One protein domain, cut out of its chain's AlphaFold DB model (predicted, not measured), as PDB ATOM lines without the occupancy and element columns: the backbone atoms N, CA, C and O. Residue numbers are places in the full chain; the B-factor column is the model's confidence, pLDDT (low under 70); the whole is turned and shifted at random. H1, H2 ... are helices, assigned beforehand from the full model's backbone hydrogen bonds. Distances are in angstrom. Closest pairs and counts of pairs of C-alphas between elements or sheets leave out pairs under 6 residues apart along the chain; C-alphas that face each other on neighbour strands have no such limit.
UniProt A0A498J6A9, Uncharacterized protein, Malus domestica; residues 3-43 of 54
ATOM      1  N   GLY A   3     147.963 142.107 219.647       69.56
ATOM      2  CA  GLY A   3     146.513 141.974 219.787       69.56
ATOM      3  C   GLY A   3     146.047 140.648 220.396       69.56
ATOM      4  O   GLY A   3     145.113 140.654 221.192       69.56
ATOM      5  N   LEU A   4     146.670 139.513 220.058       68.88
ATOM      6  CA  LEU A   4     146.225 138.207 220.571       68.88
ATOM      7  C   LEU A   4     146.742 137.961 221.995       68.88
ATOM      8  O   LEU A   4     146.029 137.404 222.827       68.88
ATOM      9  N   GLU A   5     147.963 138.413 222.278       69.38
ATOM     10  CA  GLU A   5     148.616 138.327 223.584       69.38
ATOM     11  C   GLU A   5     147.914 139.212 224.638       69.38
ATOM     12  O   GLU A   5     147.829 138.846 225.809       69.38
ATOM     13  N   ALA A   6     147.294 140.322 224.216       70.19
ATOM     14  CA  ALA A   6     146.436 141.141 225.076       70.19
ATOM     15  C   ALA A   6     145.124 140.444 225.474       70.19
ATOM     16  O   ALA A   6     144.608 140.672 226.566       70.19
ATOM     17  N   MET A   7     144.582 139.580 224.610       72.75
ATOM     18  CA  MET A   7     143.315 138.887 224.870       72.75
ATOM     19  C   MET A   7     143.471 137.601 225.685       72.75
ATOM     20  O   MET A   7     142.489 137.109 226.237       72.75
ATOM     21  N   ASN A   8     144.681 137.046 225.763       77.69
ATOM     22  CA  ASN A   8     144.953 135.787 226.459       77.69
ATOM     23  C   ASN A   8     145.743 135.962 227.769       77.69
ATOM     24  O   ASN A   8     146.091 134.961 228.391       77.69
ATOM     25  N   GLY A   9     146.011 137.208 228.183       71.56
ATOM     26  CA  GLY A   9     146.706 137.517 229.433       71.56
ATOM     27  C   GLY A   9     148.201 137.195 229.419       71.56
ATOM     28  O   GLY A   9     148.803 137.116 230.479       71.56
ATOM     29  N   LYS A  10     148.812 137.014 228.242       74.31
ATOM     30  CA  LYS A  10     150.252 136.741 228.104       74.31
ATOM     31  C   LYS A  10     151.098 138.006 227.941       74.31
ATOM     32  O   LYS A  10     152.243 137.922 227.516       74.31
ATOM     33  N   LEU A  11     150.544 139.182 228.248       71.75
ATOM     34  CA  LEU A  11     151.307 140.435 228.237       71.75
ATOM     35  C   LEU A  11     152.349 140.497 229.357       71.75
ATOM     36  O   LEU A  11     153.353 141.173 229.180       71.75
ATOM     37  N   ASP A  12     152.144 139.783 230.467       77.12
ATOM     38  CA  ASP A  12     153.129 139.713 231.557       77.12
ATOM     39  C   ASP A  12     154.423 138.990 231.132       77.12
ATOM     40  O   ASP A  12     155.485 139.246 231.695       77.12
ATOM     41  N   ASP A  13     154.339 138.136 230.103       74.88
ATOM     42  CA  ASP A  13     155.479 137.454 229.478       74.88
ATOM     43  C   ASP A  13     156.047 138.230 228.268       74.88
ATOM     44  O   ASP A  13     156.987 137.758 227.633       74.88
ATOM     45  N   PHE A  14     155.477 139.392 227.916       69.25
ATOM     46  CA  PHE A  14     155.896 140.191 226.762       69.25
ATOM     47  C   PHE A  14     156.953 141.229 227.166       69.25
ATOM     48  O   PHE A  14     156.678 142.148 227.943       69.25
ATOM     49  N   GLY A  15     158.163 141.099 226.620       72.88
ATOM     50  CA  GLY A  15     159.305 141.967 226.905       72.88
ATOM     51  C   GLY A  15     159.547 143.047 225.848       72.88
ATOM     52  O   GLY A  15     159.035 143.006 224.731       72.88
ATOM     53  N   PHE A  16     160.391 144.027 226.177       63.28
ATOM     54  CA  PHE A  16     160.843 145.041 225.214       63.28
ATOM     55  C   PHE A  16     161.652 144.409 224.065       63.28
ATOM     56  O   PHE A  16     161.588 144.841 222.917       63.28
ATOM     57  N   GLU A  17     162.378 143.342 224.364       64.06
ATOM     58  CA  GLU A  17     163.201 142.557 223.453       64.06
ATOM     59  C   GLU A  17     162.373 141.843 222.372       64.06
ATOM     60  O   GLU A  17     162.855 141.660 221.249       64.06
ATOM     61  N   ASP A  18     161.113 141.511 222.673       68.88
ATOM     62  CA  ASP A  18     160.159 140.952 221.708       68.88
ATOM     63  C   ASP A  18     159.721 141.996 220.670       68.88
ATOM     64  O   ASP A  18     159.341 141.648 219.553       68.88
ATOM     65  N   TYR A  19     159.826 143.288 221.007       64.31
ATOM     66  CA  TYR A  19     159.601 144.399 220.079       64.31
ATOM     67  C   TYR A  19     160.805 144.631 219.154       64.31
ATOM     68  O   TYR A  19     160.642 145.032 218.005       64.31
ATOM     69  N   LEU A  20     162.025 144.351 219.632       66.25
ATOM     70  CA  LEU A  20     163.263 144.541 218.865       66.25
ATOM     71  C   LEU A  20     163.451 143.515 217.740       66.25
ATOM     72  O   LEU A  20     164.197 143.776 216.801       66.25
ATOM     73  N   ASN A  21     162.785 142.363 217.826       60.53
ATOM     74  CA  ASN A  21     162.908 141.275 216.858       60.53
ATOM     75  C   ASN A  21     161.621 141.033 216.065       60.53
ATOM     76  O   ASN A  21     161.463 139.948 215.507       60.53
ATOM     77  N   ASP A  22     160.696 142.001 216.008       66.94
ATOM     78  CA  ASP A  22     159.500 141.838 215.184       66.94
ATOM     79  C   ASP A  22     159.925 141.683 213.710       66.94
ATOM     80  O   ASP A  22     160.443 142.633 213.110       66.94
ATOM     81  N   PRO A  23     159.704 140.508 213.086       61.81
ATOM     82  CA  PRO A  23     160.122 140.269 211.708       61.81
ATOM     83  C   PRO A  23     159.476 141.247 210.719       61.81
ATOM     84  O   PRO A  23     159.984 141.429 209.620       61.81
ATOM     85  N   ARG A  24     158.362 141.882 211.109       64.62
ATOM     86  CA  ARG A  24     157.620 142.860 210.304       64.62
ATOM     87  C   ARG A  24     158.259 144.250 210.336       64.62
ATOM     88  O   ARG A  24     158.153 144.979 209.359       64.62
ATOM     89  N   GLU A  25     158.944 144.599 211.424       62.12
ATOM     90  CA  GLU A  25     159.713 145.849 211.541       62.12
ATOM     91  C   GLU A  25     161.142 145.682 210.985       62.12
ATOM     92  O   GLU A  25     161.751 146.645 210.511       62.12
ATOM     93  N   SER A  26     161.648 144.441 210.959       60.00
ATOM     94  CA  SER A  26     162.949 144.056 210.387       60.00
ATOM     95  C   SER A  26     163.132 144.494 208.926       60.00
ATOM     96  O   SER A  26     164.219 144.919 208.542       60.00
ATOM     97  N   GLU A  27     162.070 144.488 208.110       59.75
ATOM     98  CA  GLU A  27     162.156 144.905 206.698       59.75
ATOM     99  C   GLU A  27     162.551 146.383 206.517       59.75
ATOM    100  O   GLU A  27     163.094 146.766 205.475       59.75
ATOM    101  N   THR A  28     162.305 147.222 207.527       64.31
ATOM    102  CA  THR A  28     162.613 148.660 207.476       64.31
ATOM    103  C   THR A  28     163.947 149.006 208.128       64.31
ATOM    104  O   THR A  28     164.567 150.017 207.776       64.31
ATOM    105  N   PHE A  29     164.423 148.167 209.050       70.62
ATOM    106  CA  PHE A  29     165.653 148.422 209.779       70.62
ATOM    107  C   PHE A  29     166.870 148.015 208.946       70.62
ATOM    108  O   PHE A  29     167.259 146.851 208.878       70.62
ATOM    109  N   ARG A  30     167.511 149.006 208.323       73.56
ATOM    110  CA  ARG A  30     168.809 148.831 207.662       73.56
ATOM    111  C   ARG A  30     169.909 149.421 208.543       73.56
ATOM    112  O   ARG A  30     170.084 150.644 208.523       73.56
ATOM    113  N   PRO A  31     170.628 148.602 209.335       78.00
ATOM    114  CA  PRO A  31     171.701 149.107 210.179       78.00
ATOM    115  C   PRO A  31     172.782 149.761 209.321       78.00
ATOM    116  O   PRO A  31     172.986 149.402 208.163       78.00
ATOM    117  N   VAL A  32     173.485 150.736 209.884       83.06
ATOM    118  CA  VAL A  32     174.602 151.404 209.207       83.06
ATOM    119  C   VAL A  32     175.782 150.435 209.082       83.06
ATOM    120  O   VAL A  32     176.086 149.711 210.032       83.06
ATOM    121  N   ASP A  33     176.475 150.436 207.940       88.50
ATOM    122  CA  ASP A  33     177.719 149.678 207.793       88.50
ATOM    123  C   ASP A  33     178.828 150.329 208.641       88.50
ATOM    124  O   ASP A  33     179.347 151.402 208.324       88.50
ATOM    125  N   THR A  34     179.183 149.679 209.751       90.62
ATOM    126  CA  THR A  34     180.178 150.192 210.709       90.62
ATOM    127  C   THR A  34     181.603 150.201 210.156       90.62
ATOM    128  O   THR A  34     182.396 151.066 210.538       90.62
ATOM    129  N   HIS A  35     181.931 149.292 209.237       91.38
ATOM    130  CA  HIS A  35     183.225 149.271 208.568       91.38
ATOM    131  C   HIS A  35     183.336 150.476 207.637       91.38
ATOM    132  O   HIS A  35     184.257 151.286 207.763       91.38
ATOM    133  N   HIS A  36     182.332 150.670 206.785       92.00
ATOM    134  CA  HIS A  36     182.284 151.811 205.884       92.00
ATOM    135  C   HIS A  36     182.210 153.151 206.639       92.00
ATOM    136  O   HIS A  36     182.833 154.136 206.239       92.00
ATOM    137  N   ALA A  37     181.534 153.194 207.794       91.38
ATOM    138  CA  ALA A  37     181.532 154.364 208.673       91.38
ATOM    139  C   ALA A  37     182.951 154.771 209.100       91.38
ATOM    140  O   ALA A  37     183.294 155.958 209.114       91.38
ATOM    141  N   MET A  38     183.789 153.785 209.428       95.25
ATOM    142  CA  MET A  38     185.188 154.011 209.782       95.25
ATOM    143  C   MET A  38     186.013 154.463 208.578       95.25
ATOM    144  O   MET A  38     186.821 155.381 208.717       95.25
ATOM    145  N   GLU A  39     185.782 153.900 207.392       94.19
ATOM    146  CA  GLU A  39     186.444 154.348 206.163       94.19
ATOM    147  C   GLU A  39     186.140 155.816 205.845       94.19
ATOM    148  O   GLU A  39     187.055 156.576 205.524       94.19
ATOM    149  N   VAL A  40     184.876 156.239 205.967       94.25
ATOM    150  CA  VAL A  40     184.467 157.638 205.765       94.25
ATOM    151  C   VAL A  40     185.129 158.544 206.805       94.25
ATOM    152  O   VAL A  40     185.700 159.576 206.449       94.25
ATOM    153  N   ARG A  41     185.131 158.146 208.087       93.81
ATOM    154  CA  ARG A  41     185.771 158.911 209.174       93.81
ATOM    155  C   ARG A  41     187.277 159.085 208.962       93.81
ATOM    156  O   ARG A  41     187.820 160.137 209.292       93.81
ATOM    157  N   LEU A  42     187.946 158.065 208.430       96.44
ATOM    158  CA  LEU A  42     189.380 158.080 208.131       96.44
ATOM    159  C   LEU A  42     189.704 158.706 206.763       96.44
ATOM    160  O   LEU A  42     190.875 158.836 206.411       96.44
ATOM    161  N   GLY A  43     188.691 159.100 205.986       95.25
ATOM    162  CA  GLY A  43     188.853 159.684 204.654       95.25
ATOM    163  C   GLY A  43     189.244 158.687 203.557       95.25
ATOM    164  O   GLY A  43     189.580 159.120 202.451       95.25
TER     165      GLY A  43
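Overview. This is residues 3 to 43 of the 54 residues of an uncharacterized protein of Malus domestica (UniProt A0A498J6A9). The printed part is a long, open string of five small helices with no core: it folds back on itself a little near its beginning, where H1 and H2 come near each other, and from residue 15 to residue 43 it stands free. H3 and H4 follow one another near the mean of the C-alphas, and a stretch with no named element then leads to H5, the longest helix, at the far end. It has 41 residues, with the helices in the order H1, H2, H3, H4, H5 and no named strand; the class is all helix. The whole is extended, with a radius of gyration of the C-alphas of 17.4 A, and a rod in outline, spanning 54 by 18 by 8 A.

Along the chain. H1 is residues 3 to 7, 6.8 A long, and begins at C-alpha 3 at (146.513, 141.974, 219.787). H2 is residues 10 to 13, 5.5 A. H3 is residues 16 to 20, 6.8 A, with C-alpha 16 at (160.843, 145.041, 225.214). H4 is residues 23 to 26, 4.9 A. H5 is residues 34 to 41, 10.5 A, and ends at C-alpha 41 at (185.771, 158.911, 209.174).

Arrangement. H1 and H2 are close but not clearly touching; their closest C-alphas, those of Glu 5 and Leu 11, are 5.8 A apart. H2 and H3 are apart. H3 and H4 are only just apart, at 8.5 A between their closest C-alphas. H4 and H5 are apart. In H3 and H5 every O i to N i+4 pair is within hydrogen-bond range; in H1 it is 0 of 1, with 1 of 2 O i to N i+3 pairs within range, and H2 and H4 are too short for an O i to N i+4 pair.

Size, cuts and confidence. The two C-alphas farthest apart, those of Asn 8 and Gly 43, are 54.5 A apart. The printed part has no cut. The links from H1 to H2, H2 to H3 and H3 to H4 are tight, and that from H4 to H5 is short. The mean pLDDT of the printed part is 75.5; residues 3 to 5, 14 and 16 to 28 are under 70, while H5 has a mean of 93.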